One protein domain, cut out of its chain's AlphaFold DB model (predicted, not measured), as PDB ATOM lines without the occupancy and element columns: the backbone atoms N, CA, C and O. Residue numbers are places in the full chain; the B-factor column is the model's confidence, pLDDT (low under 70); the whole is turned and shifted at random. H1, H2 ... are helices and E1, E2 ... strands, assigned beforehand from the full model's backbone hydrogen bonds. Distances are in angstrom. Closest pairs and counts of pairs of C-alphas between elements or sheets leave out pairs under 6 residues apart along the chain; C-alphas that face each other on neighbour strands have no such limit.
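This is residues 26 to 179 of the 192 residues of an uncharacterized protein of Halobacteriovorax sp (UniProt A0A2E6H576). What is the main shape? One long, strongly twisted antiparallel sheet of eleven strands folds back on itself at E7 into two leaves that are only partly face to face, and it curls round H1 on one face and H3 on the opposite face. H2, at the end of a long link, is off the sheet. What is the make-up? The printed part has 154 residues, with the elements E1 E2 H1 E3 E4 E5 E6 H2 E7 E8 H3 E9 E10 E11 along the chain; the class is mixed, helices and strands, and the sheet's order is E3 E4 E5 E6 E2 E1 E7 E8 E11 E10 E9. How large is it? It is compact, with a radius of gyration of the C-alphas of 15.2 A and spans of 50 by 35 by 27 A.

Where do the first elements lie? E1, residues 26 to 33, begins at C-alpha 26 (-4.188, 20.769, 102.004) and is 21.7 A long; E2 is 36 to 39 and H1 is 42 to 51, 14.0 A. What follows? E3 is 56 to 58, E4 66 to 69, E5 73 to 77, E6 83 to 90, 23.5 A, and H2 111 to 116. And the rest? E7 is 120 to 129, 26.0 A, E8 132 to 138, 19.9 A, H3 139 to 148, 14.7 A, E9 160 to 162, E10 166 to 168, and E11 172 to 178, 19.6 A, ending at C-alpha 178 (-19.563, 31.204, 107.080).

How does the sheet fold? E3 E4 E5 E6 E2 E1 face E8 E11 E10 E9, with E7 as the hinge, which bends by 60 degrees at residue 123. E7 pairs with E1, N 30 to O 122 at 2.9 A, and forms a hairpin with E8, N 127 to O 134 at 2.8 A. Which meanders are there? E3 E4 E5 E6 and E9 E10 E11 are meanders, each strand the antiparallel neighbour of the one before. Where are the helices? H1 and H3 are on opposite faces of the sheet; the closest C-alphas of H1 and E6 are those of Gly 42 and Tyr 83, 5.2 A, and of H3 and E11 those of Ala 142 and Cys 173, 5.2 A. H2 is not on the sheet. How regular are their backbones? Every O i to N i+4 pair is within hydrogen-bond range in H1 and H3; in H2 it is 0 of 2, with 2 of 3 O i to N i+3 pairs.

What are its limits? The C-alphas of Ala 63 and Lys 157 are the two farthest apart, 52.4 A, and the printed part has no cut. Which links are long? Those from E6 to H2, 20 residues, and from H3 to E9, 11 residues. Where is confidence low? The mean pLDDT of the printed part is 80.7, and the residues under 70 include 102 to 119.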
ATOM      1  N   LEU A  26      -4.696  21.794 101.091       56.97
ATOM      2  CA  LEU A  26      -4.188  20.769 102.004       56.97
ATOM      3  C   LEU A  26      -3.239  21.299 103.086       56.97
ATOM      4  O   LEU A  26      -3.044  20.598 104.079       56.97
ATOM      5  N   SER A  27      -2.667  22.492 102.920       63.16
ATOM      6  CA  SER A  27      -1.898  23.174 103.960       63.16
ATOM      7  C   SER A  27      -1.857  24.678 103.702       63.16
ATOM      8  O   SER A  27      -1.825  25.128 102.557       63.16
ATOM      9  N   SER A  28      -1.892  25.468 104.765       71.75
ATOM     10  CA  SER A  28      -1.645  26.904 104.737       71.75
ATOM     11  C   SER A  28      -0.906  27.299 106.002       71.75
ATOM     12  O   SER A  28      -1.183  26.767 107.084       71.75
ATOM     13  N   ASP A  29       0.018  28.245 105.859       76.69
ATOM     14  CA  ASP A  29       0.701  28.839 106.997       76.69
ATOM     15  C   ASP A  29      -0.316  29.641 107.795       76.69
ATOM     16  O   ASP A  29      -0.882  30.631 107.313       76.69
ATOM     17  N   LEU A  30      -0.568  29.165 109.011       78.00
ATOM     18  CA  LEU A  30      -1.483  29.784 109.941       78.00
ATOM     19  C   LEU A  30      -0.705  30.379 111.101       78.00
ATOM     20  O   LEU A  30       0.088  29.733 111.790       78.00
ATOM     21  N   LYS A  31      -0.993  31.635 111.385       78.69
ATOM     22  CA  LYS A  31      -0.441  32.327 112.534       78.69
ATOM     23  C   LYS A  31      -1.580  32.771 113.414       78.69
ATOM     24  O   LYS A  31      -2.426  33.555 113.006       78.69
ATOM     25  N   PHE A  32      -1.574  32.308 114.652       68.44
ATOM     26  CA  PHE A  32      -2.389  32.923 115.674       68.44
ATOM     27  C   PHE A  32      -1.649  34.123 116.255       68.44
ATOM     28  O   PHE A  32      -0.537  33.993 116.779       68.44
ATOM     29  N   HIS A  33      -2.271  35.289 116.194       68.69
ATOM     30  CA  HIS A  33      -1.770  36.507 116.808       68.69
ATOM     31  C   HIS A  33      -2.928  37.187 117.525       68.69
ATOM     32  O   HIS A  33      -3.985  37.309 116.934       68.69
ATOM     33  N   THR A  34      -2.745  37.573 118.792       67.06
ATOM     34  CA  THR A  34      -3.740  38.274 119.633       67.06
ATOM     35  C   THR A  34      -5.131  37.636 119.654       67.06
ATOM     36  O   THR A  34      -5.452  36.867 120.565       67.06
ATOM     37  N   GLN A  35      -5.941  37.965 118.654       71.06
ATOM     38  CA  GLN A  35      -7.334  37.604 118.482       71.06
ATOM     39  C   GLN A  35      -7.672  37.079 117.080       71.06
ATOM     40  O   GLN A  35      -8.819  36.729 116.815       71.06
ATOM     41  N   GLU A  36      -6.680  36.959 116.204       78.38
ATOM     42  CA  GLU A  36      -6.846  36.567 114.812       78.38
ATOM     43  C   GLU A  36      -6.085  35.285 114.475       78.38
ATOM     44  O   GLU A  36      -4.976  35.020 114.950       78.38
ATOM     45  N   LEU A  37      -6.707  34.492 113.612       85.88
ATOM     46  CA  LEU A  37      -6.067  33.416 112.883       85.88
ATOM     47  C   LEU A  37      -5.741  33.945 111.486       85.88
ATOM     48  O   LEU A  37      -6.625  34.072 110.639       85.88
ATOM     49  N   LEU A  38      -4.480  34.316 111.300       86.62
ATOM     50  CA  LEU A  38      -3.921  34.828 110.058       86.62
ATOM     51  C   LEU A  38      -3.544  33.668 109.136       86.62
ATOM     52  O   LEU A  38      -2.894  32.720 109.566       86.62
ATOM     53  N   ILE A  39      -3.913  33.795 107.870       87.06
ATOM     54  CA  ILE A  39      -3.620  32.897 106.759       87.06
ATOM     55  C   ILE A  39      -2.643  33.646 105.851       87.06
ATOM     56  O   ILE A  39      -3.019  34.650 105.243       87.06
ATOM     57  N   SER A  40      -1.386  33.197 105.797       74.38
ATOM     58  CA  SER A  40      -0.294  33.921 105.121       74.38
ATOM     59  C   SER A  40       0.318  33.195 103.923       74.38
ATOM     60  O   SER A  40       1.258  33.706 103.320       74.38
ATOM     61  N   SER A  41      -0.163  32.006 103.550       65.06
ATOM     62  CA  SER A  41       0.341  31.335 102.349       65.06
ATOM     63  C   SER A  41      -0.177  32.067 101.111       65.06
ATOM     64  O   SER A  41      -1.336  31.889 100.739       65.06
ATOM     65  N   GLY A  42       0.672  32.885 100.482       68.19
ATOM     66  CA  GLY A  42       0.282  33.808  99.408       68.19
ATOM     67  C   GLY A  42      -0.518  33.186  98.252       68.19
ATOM     68  O   GLY A  42      -1.313  33.891  97.648       68.19
ATOM     69  N   GLY A  43      -0.379  31.879  97.980       79.81
ATOM     70  CA  GLY A  43      -1.265  31.136  97.067       79.81
ATOM     71  C   GLY A  43      -2.688  30.983  97.619       79.81
ATOM     72  O   GLY A  43      -3.622  31.562  97.075       79.81
ATOM     73  N   THR A  44      -2.849  30.294  98.752       82.62
ATOM     74  CA  THR A  44      -4.170  30.075  99.366       82.62
ATOM     75  C   THR A  44      -4.873  31.369  99.782       82.62
ATOM     76  O   THR A  44      -6.083  31.503  99.622       82.62
ATOM     77  N   ALA A  45      -4.137  32.338 100.335       87.06
ATOM     78  CA  ALA A  45      -4.709  33.621 100.736       87.06
ATOM     79  C   ALA A  45      -5.224  34.399  99.517       87.06
ATOM     80  O   ALA A  45      -6.284  35.021  99.582       87.06
ATOM     81  N   ARG A  46      -4.516  34.309  98.385       88.00
ATOM     82  CA  ARG A  46      -4.962  34.871  97.113       88.00
ATOM     83  C   ARG A  46      -6.212  34.181  96.584       88.00
ATOM     84  O   ARG A  46      -7.157  34.867  96.216       88.00
ATOM     85  N   GLU A  47      -6.243  32.853  96.576       83.06
ATOM     86  CA  GLU A  47      -7.405  32.088  96.108       83.06
ATOM     87  C   GLU A  47      -8.655  32.404  96.941       83.06
ATOM     88  O   GLU A  47      -9.724  32.653  96.385       83.06
ATOM     89  N   LEU A  48      -8.519  32.502  98.270       84.06
ATOM     90  CA  LEU A  48      -9.601  32.957  99.149       84.06
ATOM     91  C   LEU A  48     -10.048  34.383  98.818       84.06
ATOM     92  O   LEU A  48     -11.245  34.631  98.680       84.06
ATOM     93  N   TYR A  49      -9.102  35.312  98.659       87.00
ATOM     94  CA  TYR A  49      -9.395  36.695  98.293       87.00
ATOM     95  C   TYR A  49     -10.165  36.790  96.966       87.00
ATOM     96  O   TYR A  49     -11.141  37.537  96.853       87.00
ATOM     97  N   GLU A  50      -9.754  36.032  95.951       84.56
ATOM     98  CA  GLU A  50     -10.388  36.010  94.630       84.56
ATOM     99  C   GLU A  50     -11.784  35.360  94.679       84.56
ATOM    100  O   GLU A  50     -12.710  35.879  94.054       84.56
ATOM    101  N   ALA A  51     -11.969  34.304  95.481       79.81
ATOM    102  CA  ALA A  51     -13.247  33.606  95.652       79.81
ATOM    103  C   ALA A  51     -14.305  34.404  96.440       79.81
ATOM    104  O   ALA A  51     -15.500  34.129  96.339       79.81
ATOM    105  N   MET A  52     -13.900  35.398  97.233       79.75
ATOM    106  CA  MET A  52     -14.837  36.220  98.000       79.75
ATOM    107  C   MET A  52     -15.706  37.108  97.090       79.75
ATOM    108  O   MET A  52     -15.218  38.047  96.451       79.75
ATOM    109  N   HIS A  53     -17.023  36.874  97.123       80.19
ATOM    110  CA  HIS A  53     -18.055  37.640  96.407       80.19
ATOM    111  C   HIS A  53     -18.498  38.913  97.155       80.19
ATOM    112  O   HIS A  53     -19.689  39.195  97.327       80.19
ATOM    113  N   VAL A  54     -17.531  39.702  97.623       81.44
ATOM    114  CA  VAL A  54     -17.763  41.006  98.263       81.44
ATOM    115  C   VAL A  54     -17.012  42.112  97.527       81.44
ATOM    116  O   VAL A  54     -16.063  41.853  96.791       81.44
ATOM    117  N   GLU A  55     -17.469  43.350  97.715       83.56
ATOM    118  CA  GLU A  55     -16.849  44.533  97.116       83.56
ATOM    119  C   GLU A  55     -15.419  44.716  97.641       83.56
ATOM    120  O   GLU A  55     -15.181  44.692  98.852       83.56
ATOM    121  N   GLU A  56     -14.488  44.915  96.715       86.88
ATOM    122  CA  GLU A  56     -13.103  45.278  96.987       86.88
ATOM    123  C   GLU A  56     -12.978  46.790  97.214       86.88
ATOM    124  O   GLU A  56     -13.620  47.586  96.527       86.88
ATOM    125  N   LYS A  57     -12.159  47.192  98.192       87.38
ATOM    126  CA  LYS A  57     -11.957  48.595  98.575       87.38
ATOM    127  C   LYS A  57     -10.480  48.911  98.744       87.38
ATOM    128  O   LYS A  57      -9.745  48.121  99.325       87.38
ATOM    129  N   GLU A  58     -10.066  50.095  98.306       85.50
ATOM    130  CA  GLU A  58      -8.735  50.631  98.607       85.50
ATOM    131  C   GLU A  58      -8.744  51.325  99.975       85.50
ATOM    132  O   GLU A  58      -9.679  52.060 100.317       85.50
ATOM    133  N   ALA A  59      -7.707  51.105 100.782       82.12
ATOM    134  CA  ALA A  59      -7.561  51.801 102.048       82.12
ATOM    135  C   ALA A  59      -7.089  53.241 101.834       82.12
ATOM    136  O   ALA A  59      -6.031  53.507 101.275       82.12
ATOM    137  N   SER A  60      -7.843  54.189 102.387       77.44
ATOM    138  CA  SER A  60      -7.580  55.622 102.215       77.44
ATOM    139  C   SER A  60      -6.239  56.103 102.784       77.44
ATOM    140  O   SER A  60      -5.753  57.154 102.377       77.44
ATOM    141  N   LEU A  61      -5.657  55.373 103.740       77.75
ATOM    142  CA  LEU A  61      -4.434  55.766 104.450       77.75
ATOM    143  C   LEU A  61      -3.160  55.105 103.906       77.75
ATOM    144  O   LEU A  61      -2.065  55.528 104.269       77.75
ATOM    145  N   VAL A  62      -3.288  54.073 103.070       77.06
ATOM    146  CA  VAL A  62      -2.153  53.317 102.530       77.06
ATOM    147  C   VAL A  62      -2.425  53.041 101.058       77.06
ATOM    148  O   VAL A  62      -3.199  52.150 100.721       77.06
ATOM    149  N   ALA A  63      -1.788  53.822 100.186       83.44
ATOM    150  CA  ALA A  63      -1.934  53.667  98.742       83.44
ATOM    151  C   ALA A  63      -1.514  52.260  98.298       83.44
ATOM    152  O   ALA A  63      -0.454  51.771  98.702       83.44
ATOM    153  N   GLY A  64      -2.337  51.623  97.466       80.94
ATOM    154  CA  GLY A  64      -2.083  50.263  96.992       80.94
ATOM    155  C   GLY A  64      -2.389  49.155  98.004       80.94
ATOM    156  O   GLY A  64      -2.148  47.994  97.685       80.94
ATOM    157  N   LEU A  65      -2.925  49.476  99.190       84.31
ATOM    158  CA  LEU A  65      -3.518  48.480 100.082       84.31
ATOM    159  C   LEU A  65      -4.987  48.280  99.699       84.31
ATOM    160  O   LEU A  65      -5.806  49.187  99.862       84.31
ATOM    161  N   TRP A  66      -5.328  47.078  99.248       87.50
ATOM    162  CA  TRP A  66      -6.693  46.705  98.872       87.50
ATOM    163  C   TRP A  66      -7.235  45.665  99.834       87.50
ATOM    164  O   TRP A  66      -6.481  44.838 100.336       87.50
ATOM    165  N   PHE A  67      -8.532  45.695 100.120       89.69
ATOM    166  CA  PHE A  67      -9.143  44.722 101.014       89.69
ATOM    167  C   PHE A  67     -10.561  44.336 100.607       89.69
ATOM    168  O   PHE A  67     -11.334  45.127 100.060       89.69
ATOM    169  N   LYS A  68     -10.913  43.104 100.964       88.75
ATOM    170  CA  LYS A  68     -12.252  42.530 100.923       88.75
ATOM    171  C   LYS A  68     -12.633  42.100 102.325       88.75
ATOM    172  O   LYS A  68     -11.835  41.512 103.052       88.75
ATOM    173  N   ASN A  69     -13.867  42.389 102.706       85.50
ATOM    174  CA  ASN A  69     -14.341  42.091 104.044       85.50
ATOM    175  C   ASN A  69     -15.722  41.440 104.008       85.50
ATOM    176  O   ASN A  69     -16.701  42.065 103.596       85.50
ATOM    177  N   ASP A  70     -15.775  40.188 104.442       85.62
ATOM    178  CA  ASP A  70     -16.997  39.433 104.688       85.62
ATOM    179  C   ASP A  70     -17.241  39.349 106.208       85.62
ATOM    180  O   ASP A  70     -16.446  39.814 107.022       85.62
ATOM    181  N   LYS A  71     -18.362  38.769 106.631       84.06
ATOM    182  CA  LYS A  71     -18.833  38.793 108.013       84.06
ATOM    183  C   LYS A  71     -17.790  38.325 109.018       84.06
ATOM    184  O   LYS A  71     -17.697  38.961 110.056       84.06
ATOM    185  N   TYR A  72     -17.030  37.268 108.731       87.19
ATOM    186  CA  TYR A  72     -16.030  36.691 109.647       87.19
ATOM    187  C   TYR A  72     -14.622  36.580 109.042       87.19
ATOM    188  O   TYR A  72     -13.736  36.006 109.675       87.19
ATOM    189  N   LEU A  73     -14.432  37.065 107.814       87.56
ATOM    190  CA  LEU A  73     -13.208  36.895 107.038       87.56
ATOM    191  C   LEU A  73     -12.803  38.239 106.440       87.56
ATOM    192  O   LEU A  73     -13.557  38.831 105.668       87.56
ATOM    193  N   PHE A  74     -11.603  38.685 106.780       88.00
ATOM    194  CA  PHE A  74     -11.005  39.897 106.243       88.00
ATOM    195  C   PHE A  74      -9.781  39.510 105.425       88.00
ATOM    196  O   PHE A  74      -8.865  38.900 105.963       88.00
ATOM    197  N   CYS A  75      -9.747  39.851 104.144       88.69
ATOM    198  CA  CYS A  75      -8.590  39.591 103.299       88.69
ATOM    199  C   CYS A  75      -8.069  40.889 102.692       88.69
ATOM    200  O   CYS A  75      -8.851  41.773 102.341       88.69
ATOM    201  N   TRP A  76      -6.754  41.011 102.553       90.69
ATOM    202  CA  TRP A  76      -6.115  42.188 101.982       90.69
ATOM    203  C   TRP A  76      -4.921  41.831 101.108       90.69
ATOM    204  O   TRP A  76      -4.304  40.776 101.259       90.69
ATOM    205  N   VAL A  77      -4.623  42.750 100.197       91.19
ATOM    206  CA  VAL A  77      -3.435  42.773  99.355       91.19
ATOM    207  C   VAL A  77      -2.582  43.944  99.795       91.19
ATOM    208  O   VAL A  77      -3.044  45.088  99.813       91.19
ATOM    209  N   GLU A  78      -1.343  43.653 100.168       89.75
ATOM    210  CA  GLU A  78      -0.347  44.671 100.469       89.75
ATOM    211  C   GLU A  78       0.219  45.313  99.192       89.75
ATOM    212  O   GLU A  78       0.193  44.697  98.125       89.75
ATOM    213  N   PRO A  79       0.781  46.537  99.264       88.12
ATOM    214  CA  PRO A  79       1.355  47.212  98.093       88.12
ATOM    215  C   PRO A  79       2.477  46.426  97.394       88.12
ATOM    216  O   PRO A  79       2.793  46.693  96.236       88.12
ATOM    217  N   ASN A  80       3.096  45.467  98.091       89.88
ATOM    218  CA  ASN A  80       4.093  44.547  97.540       89.88
ATOM    219  C   ASN A  80       3.475  43.375  96.740       89.88
ATOM    220  O   ASN A  80       4.218  42.586  96.161       89.88
ATOM    221  N   GLY A  81       2.143  43.265  96.693       89.00
ATOM    222  CA  GLY A  81       1.394  42.209  96.012       89.00
ATOM    223  C   GLY A  81       1.159  40.944  96.842       89.00
ATOM    224  O   GLY A  81       0.648  39.965  96.299       89.00
ATOM    225  N   GLU A  82       1.529  40.931  98.125       90.06
ATOM    226  CA  GLU A  82       1.280  39.799  99.020       90.06
ATOM    227  C   GLU A  82      -0.166  39.794  99.524       90.06
ATOM    228  O   GLU A  82      -0.736  40.836  99.847       90.06
ATOM    229  N   TYR A  83      -0.755  38.597  99.589       90.00
ATOM    230  CA  TYR A  83      -2.139  38.376  99.997       90.00
ATOM    231  C   TYR A  83      -2.185  37.797 101.403       90.00
ATOM    232  O   TYR A  83      -1.451  36.860 101.728       90.00
ATOM    233  N   PHE A  84      -3.123  38.294 102.199       89.50
ATOM    234  CA  PHE A  84      -3.368  37.833 103.556       89.50
ATOM    235  C   PHE A  84      -4.865  37.719 103.806       89.50
ATOM    236  O   PHE A  84      -5.654  38.500 103.279       89.50
ATOM    237  N   CYS A  85      -5.249  36.769 104.652       89.19
ATOM    238  CA  CYS A  85      -6.612  36.644 105.155       89.19
ATOM    239  C   CYS A  85      -6.592  36.419 106.665       89.19
ATOM    240  O   CYS A  85      -5.769  35.660 107.163       89.19
ATOM    241  N   SER A  86      -7.507  37.027 107.408       89.06
ATOM    242  CA  SER A  86      -7.648  36.851 108.847       89.06
ATOM    243  C   SER A  86      -9.076  36.473 109.227       89.06
ATOM    244  O   SER A  86     -10.064  36.992 108.701       89.06
ATOM    245  N   VAL A  87      -9.169  35.540 110.174       88.94
ATOM    246  CA  VAL A  87     -10.410  35.173 110.856       88.94
ATOM    247  C   VAL A  87     -10.303  35.625 112.304       88.94
ATOM    248  O   VAL A  87      -9.413  35.182 113.033       88.94
ATOM    249  N   TYR A  88     -11.224  36.480 112.732       84.44
ATOM    250  CA  TYR A  88     -11.223  37.038 114.082       84.44
ATOM    251  C   TYR A  88     -12.034  36.176 115.041       84.44
ATOM    252  O   TYR A  88     -13.155  35.754 114.747       84.44
ATOM    253  N   LEU A  89     -11.475  35.912 116.217       80.38
ATOM    254  CA  LEU A  89     -12.149  35.167 117.268       80.38
ATOM    255  C   LEU A  89     -12.897  36.112 118.198       80.38
ATOM    256  O   LEU A  89     -12.396  37.165 118.572       80.38
ATOM    257  N   ASP A  90     -14.064  35.680 118.659       81.31
ATOM    258  CA  ASP A  90     -14.707  36.314 119.797       81.31
ATOM    259  C   ASP A  90     -14.229  35.657 121.108       81.31
ATOM    260  O   ASP A  90     -14.435  34.463 121.364       81.31
ATOM    261  N   PHE A  91     -13.627  36.466 121.981       73.94
ATOM    262  CA  PHE A  91     -13.057  36.048 123.263       73.94
ATOM    263  C   PHE A  91     -14.069  35.913 124.401       73.94
ATOM    264  O   PHE A  91     -13.691  35.688 125.554       73.94
ATOM    265  N   THR A  92     -15.372  35.919 124.106       82.19
ATOM    266  CA  THR A  92     -16.403  35.529 125.084       82.19
ATOM    267  C   THR A  92     -16.213  34.114 125.643       82.19
ATOM    268  O   THR A  92     -16.807  33.778 126.673       82.19
ATOM    269  N   GLY A  93     -15.401  33.282 124.981       83.44
ATOM    270  CA  GLY A  93     -15.075  31.914 125.380       83.44
ATOM    271  C   GLY A  93     -16.117  30.876 124.968       83.44
ATOM    272  O   GLY A  93     -16.007  29.712 125.354       83.44
ATOM    273  N   LYS A  94     -17.122  31.289 124.183       87.81
ATOM    274  CA  LYS A  94     -18.196  30.439 123.642       87.81
ATOM    275  C   LYS A  94     -17.839  29.773 122.309       87.81
ATOM    276  O   LYS A  94     -18.649  29.029 121.766       87.81
ATOM    277  N   GLY A  95     -16.644  30.038 121.779       86.69
ATOM    278  CA  GLY A  95     -16.201  29.540 120.474       86.69
ATOM    279  C   GLY A  95     -16.962  30.147 119.311       86.69
ATOM    280  O   GLY A  95     -17.358  29.422 118.405       86.69
ATOM    281  N   ARG A  96     -17.190  31.458 119.385       88.81
ATOM    282  CA  ARG A  96     -17.779  32.281 118.332       88.81
ATOM    283  C   ARG A  96     -16.656  33.033 117.605       88.81
ATOM    284  O   ARG A  96     -15.588  33.246 118.177       88.81
ATOM    285  N   LEU A  97     -16.891  33.419 116.360       88.56
ATOM    286  CA  LEU A  97     -16.036  34.325 115.596       88.56
ATOM    287  C   LEU A  97     -16.544  35.764 115.743       88.56
ATOM    288  O   LEU A  97     -17.753  35.984 115.874       88.56
ATOM    289  N   SER A  98     -15.640  36.744 115.725       85.62
ATOM    290  CA  SER A  98     -16.039  38.152 115.732       85.62
ATOM    291  C   SER A  98     -16.541  38.545 114.347       85.62
ATOM    292  O   SER A  98     -15.883  38.271 113.343       85.62
ATOM    293  N   SER A  99     -17.741  39.132 114.287       80.50
ATOM    294  CA  SER A  99     -18.342  39.546 113.020       80.50
ATOM    295  C   SER A  99     -18.137  41.030 112.762       80.50
ATOM    296  O   SER A  99     -18.548  41.822 113.612       80.50
ATOM    297  N   PHE A 100     -17.704  41.414 111.559       71.56
ATOM    298  CA  PHE A 100     -17.556  42.820 111.162       71.56
ATOM    299  C   PHE A 100     -18.818  43.671 111.397       71.56
ATOM    300  O   PHE A 100     -18.746  44.839 111.774       71.56
ATOM    301  N   GLU A 101     -20.002  43.086 111.197       70.75
ATOM    302  CA  GLU A 101     -21.286  43.783 111.372       70.75
ATOM    303  C   GLU A 101     -21.517  44.259 112.812       70.75
ATOM    304  O   GLU A 101     -22.163  45.283 113.037       70.75
ATOM    305  N   LYS A 102     -21.016  43.496 113.786       68.25
ATOM    306  CA  LYS A 102     -21.192  43.761 115.222       68.25
ATOM    307  C   LYS A 102     -19.958  44.391 115.848       68.25
ATOM    308  O   LYS A 102     -20.076  45.036 116.883       68.25
ATOM    309  N   ASP A 103     -18.810  44.189 115.223       65.50
ATOM    310  CA  ASP A 103     -17.506  44.546 115.734       65.50
ATOM    311  C   ASP A 103     -16.657  45.099 114.583       65.50
ATOM    312  O   ASP A 103     -16.031  44.366 113.816       65.50
ATOM    313  N   ARG A 104     -16.687  46.428 114.440       63.19
ATOM    314  CA  ARG A 104     -15.956  47.141 113.383       63.19
ATOM    315  C   ARG A 104     -14.457  47.235 113.657       63.19
ATOM    316  O   ARG A 104     -13.721  47.613 112.748       63.19
ATOM    317  N   ASP A 105     -14.026  46.947 114.887       60.66
ATOM    318  CA  ASP A 105     -12.609  46.890 115.238       60.66
ATOM    319  C   ASP A 105     -12.021  45.481 115.082       60.66
ATOM    320  O   ASP A 105     -10.803  45.337 115.148       60.66
ATOM    321  N   TYR A 106     -12.860  44.489 114.754       60.25
ATOM    322  CA  TYR A 106     -12.498  43.091 114.527       60.25
ATOM    323  C   TYR A 106     -11.956  42.377 115.767       60.25
ATOM    324  O   TYR A 106     -11.090  41.512 115.667       60.25
ATOM    325  N   GLY A 107     -12.420  42.723 116.961       54.81
ATOM    326  CA  GLY A 107     -11.868  42.148 118.182       54.81
ATOM    327  C   GLY A 107     -10.410  42.559 118.362       54.81
ATOM    328  O   GLY A 107      -9.627  41.849 118.988       54.81
ATOM    329  N   LYS A 108     -10.002  43.715 117.819       58.06
ATOM    330  CA  LYS A 108      -8.660  44.243 118.092       58.06
ATOM    331  C   LYS A 108      -8.493  44.613 119.564       58.06
ATOM    332  O   LYS A 108      -7.356  44.706 120.018       58.06
ATOM    333  N   GLY A 109      -9.589  44.708 120.320       53.06
ATOM    334  CA  GLY A 109      -9.550  44.747 121.776       53.06
ATOM    335  C   GLY A 109      -8.623  45.839 122.317       53.06
ATOM    336  O   GLY A 109      -8.337  46.836 121.656       53.06
ATOM    337  N   ASP A 110      -8.165  45.663 123.554       51.00
ATOM    338  CA  ASP A 110      -7.252  46.601 124.207       51.00
ATOM    339  C   ASP A 110      -5.836  46.504 123.580       51.00
ATOM    340  O   ASP A 110      -5.267  45.406 123.540       51.00
ATOM    341  N   PRO A 111      -5.217  47.622 123.143       50.84
ATOM    342  CA  PRO A 111      -3.835  47.669 122.647       50.84
ATOM    343  C   PRO A 111      -2.797  46.974 123.548       50.84
ATOM    344  O   PRO A 111      -1.739  46.557 123.073       50.84
ATOM    345  N   VAL A 112      -3.075  46.818 124.845       49.38
ATOM    346  CA  VAL A 112      -2.209  46.099 125.792       49.38
ATOM    347  C   VAL A 112      -2.114  44.594 125.483       49.38
ATOM    348  O   VAL A 112      -1.049  43.990 125.665       49.38
ATOM    349  N   GLU A 113      -3.175  43.972 124.957       48.88
ATOM    350  CA  GLU A 113      -3.142  42.565 124.526       48.88
ATOM    351  C   GLU A 113      -2.260  42.362 123.283       48.88
ATOM    352  O   GLU A 113      -1.648  41.301 123.131       48.88
ATOM    353  N   PHE A 114      -2.132  43.400 122.446       51.97
ATOM    354  CA  PHE A 114      -1.295  43.408 121.243       51.97
ATOM    355  C   PHE A 114       0.206  43.347 121.529       51.97
ATOM    356  O   PHE A 114       0.957  42.747 120.765       51.97
ATOM    357  N   ILE A 115       0.658  43.941 122.633       51.91
ATOM    358  CA  ILE A 115       2.091  44.077 122.937       51.91
ATOM    359  C   ILE A 115       2.633  42.847 123.686       51.91
ATOM    360  O   ILE A 115       3.831  42.567 123.667       51.91
ATOM    361  N   THR A 116       1.761  42.093 124.359       51.62
ATOM    362  CA  THR A 116       2.173  41.113 125.377       51.62
ATOM    363  C   THR A 116       2.162  39.656 124.915       51.62
ATOM    364  O   THR A 116       2.811  38.821 125.550       51.62
ATOM    365  N   GLN A 117       1.475  39.311 123.820       62.81
ATOM    366  CA  GLN A 117       1.331  37.915 123.399       62.81
ATOM    367  C   GLN A 117       2.250  37.572 122.225       62.81
ATOM    368  O   GLN A 117       2.144  38.124 121.135       62.81
ATOM    369  N   LYS A 118       3.145  36.600 122.439       66.38
ATOM    370  CA  LYS A 118       3.927  36.012 121.348       66.38
ATOM    371  C   LYS A 118       2.979  35.298 120.374       66.38
ATOM    372  O   LYS A 118       2.118  34.549 120.844       66.38
ATOM    373  N   PRO A 119       3.142  35.479 119.053       69.38
ATOM    374  CA  PRO A 119       2.351  34.742 118.080       69.38
ATOM    375  C   PRO A 119       2.604  33.238 118.215       69.38
ATOM    376  O   PRO A 119       3.742  32.812 118.425       69.38
ATOM    377  N   ALA A 120       1.549  32.441 118.074       74.81
ATOM    378  CA  ALA A 120       1.669  30.998 117.912       74.81
ATOM    379  C   ALA A 120       1.616  30.690 116.417       74.81
ATOM    380  O   ALA A 120       0.632  31.000 115.752       74.81
ATOM    381  N   LEU A 121       2.691  30.120 115.885       75.94
ATOM    382  CA  LEU A 121       2.765  29.696 114.489       75.94
ATOM    383  C   LEU A 121       2.347  28.231 114.386       75.94
ATOM    384  O   LEU A 121       2.602  27.443 115.301       75.94
ATOM    385  N   GLY A 122       1.738  27.862 113.270       74.12
ATOM    386  CA  GLY A 122       1.484  26.472 112.940       74.12
ATOM    387  C   GLY A 122       0.966  26.308 111.521       74.12
ATOM    388  O   GLY A 122       0.824  27.261 110.765       74.12
ATOM    389  N   GLU A 123       0.666  25.068 111.179       76.50
ATOM    390  CA  GLU A 123       0.036  24.726 109.912       76.50
ATOM    391  C   GLU A 123      -1.413  24.324 110.180       76.50
ATOM    392  O   GLU A 123      -1.747  23.742 111.223       76.50
ATOM    393  N   GLY A 124      -2.289  24.633 109.234       80.31
ATOM    394  CA  GLY A 124      -3.643  24.103 109.228       80.31
ATOM    395  C   GLY A 124      -4.121  23.816 107.822       80.31
ATOM    396  O   GLY A 124      -3.532  24.243 106.832       80.31
ATOM    397  N   LYS A 125      -5.200  23.050 107.753       85.94
ATOM    398  CA  LYS A 125      -5.830  22.639 106.502       85.94
ATOM    399  C   LYS A 125      -7.074  23.478 106.287       85.94
ATOM    400  O   LYS A 125      -7.887  23.606 107.206       85.94
ATOM    401  N   LEU A 126      -7.218  24.028 105.089       84.12
ATOM    402  CA  LEU A 126      -8.355  24.850 104.711       84.12
ATOM    403  C   LEU A 126      -9.215  24.085 103.705       84.12
ATOM    404  O   LEU A 126      -8.748  23.581 102.687       84.12
ATOM    405  N   TYR A 127     -10.494  23.987 104.022       80.81
ATOM    406  CA  TYR A 127     -11.496  23.287 103.239       80.81
ATOM    407  C   TYR A 127     -12.550  24.311 102.824       80.81
ATOM    408  O   TYR A 127     -13.503  24.538 103.577       80.81
ATOM    409  N   PRO A 128     -12.385  24.989 101.677       72.56
ATOM    410  CA  PRO A 128     -13.432  25.847 101.159       72.56
ATOM    411  C   PRO A 128     -14.672  24.995 100.885       72.56
ATOM    412  O   PRO A 128     -14.614  23.851 100.431       72.56
ATOM    413  N   MET A 129     -15.816  25.563 101.214       71.38
ATOM    414  CA  MET A 129     -17.129  24.985 101.016       71.38
ATOM    415  C   MET A 129     -17.959  25.980 100.224       71.38
ATOM    416  O   MET A 129     -17.701  27.181 100.229       71.38
ATOM    417  N   LYS A 130     -19.047  25.498  99.628       67.69
ATOM    418  CA  LYS A 130     -19.995  26.361  98.924       67.69
ATOM    419  C   LYS A 130     -20.466  27.565  99.765       67.69
ATOM    420  O   LYS A 130     -20.760  28.620  99.221       67.69
ATOM    421  N   TRP A 131     -20.576  27.393 101.082       73.56
ATOM    422  CA  TRP A 131     -21.127  28.390 102.002       73.56
ATOM    423  C   TRP A 131     -20.113  29.010 102.964       73.56
ATOM    424  O   TRP A 131     -20.497  29.661 103.939       73.56
ATOM    425  N   GLY A 132     -18.823  28.782 102.742       80.00
ATOM    426  CA  GLY A 132     -17.812  29.232 103.682       80.00
ATOM    427  C   GLY A 132     -16.526  28.443 103.585       80.00
ATOM    428  O   GLY A 132     -16.126  27.987 102.521       80.00
ATOM    429  N   MET A 133     -15.889  28.241 104.726       85.94
ATOM    430  CA  MET A 133     -14.652  27.492 104.833       85.94
ATOM    431  C   MET A 133     -14.587  26.799 106.188       85.94
ATOM    432  O   MET A 133     -14.868  27.394 107.228       85.94
ATOM    433  N   ASP A 134     -14.183  25.539 106.169       89.38
ATOM    434  CA  ASP A 134     -13.786  24.809 107.361       89.38
ATOM    435  C   ASP A 134     -12.258  24.867 107.468       89.38
ATOM    436  O   ASP A 134     -11.534  24.584 106.519       89.38
ATOM    437  N   MET A 135     -11.756  25.236 108.637       90.12
ATOM    438  CA  MET A 135     -10.332  25.301 108.930       90.12
ATOM    439  C   MET A 135     -10.005  24.318 110.045       90.12
ATOM    440  O   MET A 135     -10.517  24.426 111.160       90.12
ATOM    441  N   VAL A 136      -9.151  23.345 109.743       90.88
ATOM    442  CA  VAL A 136      -8.675  22.359 110.713       90.88
ATOM    443  C   VAL A 136      -7.274  22.748 111.139       90.88
ATOM    444  O   VAL A 136      -6.343  22.721 110.338       90.88
ATOM    445  N   VAL A 137      -7.129  23.094 112.413       89.75
ATOM    446  CA  VAL A 137      -5.835  23.409 113.017       89.75
ATOM    447  C   VAL A 137      -5.419  22.322 113.994       89.75
ATOM    448  O   VAL A 137      -6.254  21.733 114.690       89.75
ATOM    449  N   GLU A 138      -4.116  22.089 114.075       88.69
ATOM    450  CA  GLU A 138      -3.504  21.064 114.920       88.69
ATOM    451  C   GLU A 138      -2.389  21.670 115.794       88.69
ATOM    452  O   GLU A 138      -2.095  22.868 115.731       88.69
ATOM    453  N   GLY A 139      -1.800  20.862 116.679       86.69
ATOM    454  CA  GLY A 139      -0.627  21.254 117.468       86.69
ATOM    455  C   GLY A 139      -0.849  22.455 118.399       86.69
ATOM    456  O   GLY A 139      -1.865  22.551 119.095       86.69
ATOM    457  N   GLU A 140       0.122  23.370 118.433       85.25
ATOM    458  CA  GLU A 140       0.101  24.538 119.327       85.25
ATOM    459  C   GLU A 140      -1.036  25.518 119.015       85.25
ATOM    460  O   GLU A 140      -1.602  26.101 119.944       85.25
ATOM    461  N   LEU A 141      -1.449  25.633 117.748       84.38
ATOM    462  CA  LEU A 141      -2.621  26.422 117.354       84.38
ATOM    463  C   LEU A 141      -3.904  25.839 117.957       84.38
ATOM    464  O   LEU A 141      -4.687  26.556 118.584       84.38
ATOM    465  N   ALA A 142      -4.101  24.521 117.845       88.69
ATOM    466  CA  ALA A 142      -5.253  23.846 118.445       88.69
ATOM    467  C   ALA A 142      -5.249  23.953 119.978       88.69
ATOM    468  O   ALA A 142      -6.292  24.191 120.597       88.69
ATOM    469  N   ASN A 143      -4.079  23.812 120.608       87.50
ATOM    470  CA  ASN A 143      -3.922  23.997 122.050       87.50
ATOM    471  C   ASN A 143      -4.278  25.423 122.471       87.50
ATOM    472  O   ASN A 143      -4.975  25.614 123.472       87.50
ATOM    473  N   PHE A 144      -3.840  26.419 121.702       84.44
ATOM    474  CA  PHE A 144      -4.167  27.813 121.947       84.44
ATOM    475  C   PHE A 144      -5.675  28.057 121.864       84.44
ATOM    476  O   PHE A 144      -6.254  28.530 122.846       84.44
ATOM    477  N   LEU A 145      -6.322  27.679 120.753       86.56
ATOM    478  CA  LEU A 145      -7.769  27.843 120.572       86.56
ATOM    479  C   LEU A 145      -8.541  27.205 121.723       86.56
ATOM    480  O   LEU A 145      -9.394  27.839 122.337       86.56
ATOM    481  N   LYS A 146      -8.181  25.973 122.088       88.62
ATOM    482  CA  LYS A 146      -8.830  25.240 123.176       88.62
ATOM    483  C   LYS A 146      -8.768  25.975 124.513       88.62
ATOM    484  O   LYS A 146      -9.774  26.016 125.215       88.62
ATOM    485  N   ARG A 147      -7.628  26.589 124.860       85.31
ATOM    486  CA  ARG A 147      -7.495  27.393 126.093       85.31
ATOM    487  C   ARG A 147      -8.425  28.607 126.101       85.31
ATOM    488  O   ARG A 147      -8.804  29.068 127.173       85.31
ATOM    489  N   LYS A 148      -8.808  29.114 124.928       81.56
ATOM    490  CA  LYS A 148      -9.744  30.235 124.796       81.56
ATOM    491  C   LYS A 148     -11.214  29.800 124.860       81.56
ATOM    492  O   LYS A 148     -12.064  30.637 125.134       81.56
ATOM    493  N   LEU A 149     -11.536  28.509 124.723       85.88
ATOM    494  CA  LEU A 149     -12.908  27.965 124.767       85.88
ATOM    495  C   LEU A 149     -13.390  27.565 126.176       85.88
ATOM    496  O   LEU A 149     -13.977  26.501 126.367       85.88
ATOM    497  N   TYR A 150     -13.153  28.393 127.190       79.88
ATOM    498  CA  TYR A 150     -13.404  28.022 128.593       79.88
ATOM    499  C   TYR A 150     -14.888  28.028 129.020       79.88
ATOM    500  O   TYR A 150     -15.221  27.475 130.066       79.88
ATOM    501  N   ARG A 151     -15.791  28.641 128.238       83.62
ATOM    502  CA  ARG A 151     -17.248  28.682 128.502       83.62
ATOM    503  C   ARG A 151     -18.062  27.830 127.529       83.62
ATOM    504  O   ARG A 151     -19.286  27.784 127.638       83.62
ATOM    505  N   ALA A 152     -17.407  27.181 126.572       87.75
ATOM    506  CA  ALA A 152     -18.075  26.352 125.583       87.75
ATOM    507  C   ALA A 152     -18.502  24.997 126.194       87.75
ATOM    508  O   ALA A 152     -17.742  24.401 126.965       87.75
ATOM    509  N   PRO A 153     -19.700  24.481 125.856       87.75
ATOM    510  CA  PRO A 153     -20.155  23.166 126.300       87.75
ATOM    511  C   PRO A 153     -19.193  22.028 125.936       87.75
ATOM    512  O   PRO A 153     -18.578  22.021 124.869       87.75
ATOM    513  N   TYR A 154     -19.121  21.013 126.799       88.94
ATOM    514  CA  TYR A 154     -18.382  19.780 126.527       88.94
ATOM    515  C   TYR A 154     -19.325  18.653 126.083       88.94
ATOM    516  O   TYR A 154     -20.184  18.203 126.846       88.94
ATOM    517  N   ASP A 155     -19.136  18.154 124.862       87.75
ATOM    518  CA  ASP A 155     -19.801  16.958 124.346       87.75
ATOM    519  C   ASP A 155     -19.092  15.705 124.879       87.75
ATOM    520  O   ASP A 155     -18.038  15.288 124.386       87.75
ATOM    521  N   LYS A 156     -19.700  15.079 125.893       88.12
ATOM    522  CA  LYS A 156     -19.178  13.864 126.538       88.12
ATOM    523  C   LYS A 156     -19.103  12.659 125.596       88.12
ATOM    524  O   LYS A 156     -18.201  11.841 125.750       88.12
ATOM    525  N   LYS A 157     -20.029  12.531 124.636       88.25
ATOM    526  CA  LYS A 157     -20.088  11.384 123.713       88.25
ATOM    527  C   LYS A 157     -18.930  11.434 122.724       88.25
ATOM    528  O   LYS A 157     -18.271  10.425 122.494       88.25
ATOM    529  N   ARG A 158     -18.679  12.617 122.163       83.25
ATOM    530  CA  ARG A 158     -17.625  12.852 121.162       83.25
ATOM    531  C   ARG A 158     -16.287  13.276 121.771       83.25
ATOM    532  O   ARG A 158     -15.304  13.391 121.047       83.25
ATOM    533  N   LYS A 159     -16.242  13.487 123.090       88.88
ATOM    534  CA  LYS A 159     -15.075  13.955 123.851       88.88
ATOM    535  C   LYS A 159     -14.497  15.267 123.302       88.88
ATOM    536  O   LYS A 159     -13.281  15.397 123.158       88.88
ATOM    537  N   MET A 160     -15.361  16.235 122.996       91.62
ATOM    538  CA  MET A 160     -14.969  17.515 122.393       91.62
ATOM    539  C   MET A 160     -15.591  18.714 123.101       91.62
ATOM    540  O   MET A 160     -16.712  18.639 123.596       91.62
ATOM    541  N   ILE A 161     -14.872  19.834 123.115       88.06
ATOM    542  CA  ILE A 161     -15.434  21.142 123.459       88.06
ATOM    543  C   ILE A 161     -16.110  21.679 122.201       88.06
ATOM    544  O   ILE A 161     -15.482  21.704 121.143       88.06
ATOM    545  N   ARG A 162     -17.376  22.082 122.294       90.19
ATOM    546  CA  ARG A 162     -18.168  22.523 121.145       90.19
ATOM    547  C   ARG A 162     -18.757  23.902 121.401       90.19
ATOM    548  O   ARG A 162     -19.732  24.036 122.133       90.19
ATOM    549  N   GLY A 163     -18.141  24.903 120.788       88.75
ATOM    550  CA  GLY A 163     -18.681  26.249 120.677       88.75
ATOM    551  C   GLY A 163     -19.624  26.409 119.486       88.75
ATOM    552  O   GLY A 163     -20.000  25.431 118.837       88.75
ATOM    553  N   GLU A 164     -19.997  27.659 119.212       89.06
ATOM    554  CA  GLU A 164     -20.898  28.023 118.109       89.06
ATOM    555  C   GLU A 164     -20.269  27.742 116.733       89.06
ATOM    556  O   GLU A 164     -20.883  27.090 115.894       89.06
ATOM    557  N   GLN A 165     -19.025  28.176 116.530       92.62
ATOM    558  CA  GLN A 165     -18.276  28.066 115.269       92.62
ATOM    559  C   GLN A 165     -16.952  27.307 115.426       92.62
ATOM    560  O   GLN A 165     -16.311  26.969 114.435       92.62
ATOM    561  N   ILE A 166     -16.537  27.018 116.662       92.75
ATOM    562  CA  ILE A 166     -15.273  26.340 116.953       92.75
ATOM    563  C   ILE A 166     -15.534  25.071 117.756       92.75
ATOM    564  O   ILE A 166     -16.151  25.111 118.823       92.75
ATOM    565  N   ALA A 167     -15.019  23.943 117.279       93.44
ATOM    566  CA  ALA A 167     -15.078  22.664 117.975       93.44
ATOM    567  C   ALA A 167     -13.676  22.075 118.130       93.44
ATOM    568  O   ALA A 167     -12.962  21.897 117.151       93.44
ATOM    569  N   CYS A 168     -13.286  21.719 119.352       94.00
ATOM    570  CA  CYS A 168     -11.954  21.203 119.655       94.00
ATOM    571  C   CYS A 168     -12.018  19.791 120.243       94.00
ATOM    572  O   CYS A 168     -12.666  19.553 121.265       94.00
ATOM    573  N   SER A 169     -11.291  18.858 119.627       92.00
ATOM    574  CA  SER A 169     -11.001  17.529 120.174       92.00
ATOM    575  C   SER A 169      -9.720  17.565 121.021       92.00
ATOM    576  O   SER A 169      -9.192  18.631 121.344       92.00
ATOM    577  N   LYS A 170      -9.174  16.399 121.396       86.56
ATOM    578  CA  LYS A 170      -7.882  16.331 122.092       86.56
ATOM    579  C   LYS A 170      -6.733  16.902 121.248       86.56
ATOM    580  O   LYS A 170      -5.893  17.579 121.827       86.56
ATOM    581  N   THR A 171      -6.720  16.679 119.937       88.69
ATOM    582  CA  THR A 171      -5.551  16.939 119.071       88.69
ATOM    583  C   THR A 171      -5.754  18.052 118.048       88.69
ATOM    584  O   THR A 171      -4.771  18.616 117.588       88.69
ATOM    585  N   GLN A 172      -7.001  18.385 117.714       92.81
ATOM    586  CA  GLN A 172      -7.315  19.331 116.642       92.81
ATOM    587  C   GLN A 172      -8.499  20.221 117.013       92.81
ATOM    588  O   GLN A 172      -9.335  19.846 117.844       92.81
ATOM    589  N   CYS A 173      -8.594  21.371 116.356       92.50
ATOM    590  CA  CYS A 173      -9.764  22.235 116.389       92.50
ATOM    591  C   CYS A 173     -10.267  22.484 114.967       92.50
ATOM    592  O   CYS A 173      -9.481  22.741 114.062       92.50
ATOM    593  N   LEU A 174     -11.581  22.411 114.797       93.19
ATOM    594  CA  LEU A 174     -12.296  22.838 113.606       93.19
ATOM    595  C   LEU A 174     -12.838  24.246 113.852       93.19
ATOM    596  O   LEU A 174     -13.556  24.455 114.831       93.19
ATOM    597  N   VAL A 175     -12.515  25.176 112.961       92.69
ATOM    598  CA  VAL A 175     -13.058  26.533 112.902       92.69
ATOM    599  C   VAL A 175     -13.913  26.635 111.647       92.69
ATOM    600  O   VAL A 175     -13.406  26.450 110.546       92.69
ATOM    601  N   ARG A 176     -15.205  26.918 111.806       92.00
ATOM    602  CA  ARG A 176     -16.143  27.081 110.693       92.00
ATOM    603  C   ARG A 176     -16.409  28.558 110.435       92.00
ATOM    604  O   ARG A 176     -16.950  29.252 111.295       92.00
ATOM    605  N   VAL A 177     -16.048  29.012 109.242       90.12
ATOM    606  CA  VAL A 177     -16.215  30.389 108.772       90.12
ATOM    607  C   VAL A 177     -17.330  30.396 107.736       90.12
ATOM    608  O   VAL A 177     -17.206  29.753 106.703       90.12
ATOM    609  N   GLU A 178     -18.433  31.084 108.013       85.31
ATOM    610  CA  GLU A 178     -19.563  31.204 107.080       85.31
ATOM    611  C   GLU A 178     -19.424  32.479 106.236       85.31
ATOM    612  O   GLU A 178     -19.067  33.530 106.775       85.31
ATOM    613  N   PHE A 179     -19.738  32.407 104.939       79.31
ATOM    614  CA  PHE A 179     -19.792  33.582 104.059       79.31
ATOM    615  C   PHE A 179     -21.167  34.258 104.133       79.31
ATOM    616  O   PHE A 179     -22.194  33.579 104.179       79.31
TER     617      PHE A 179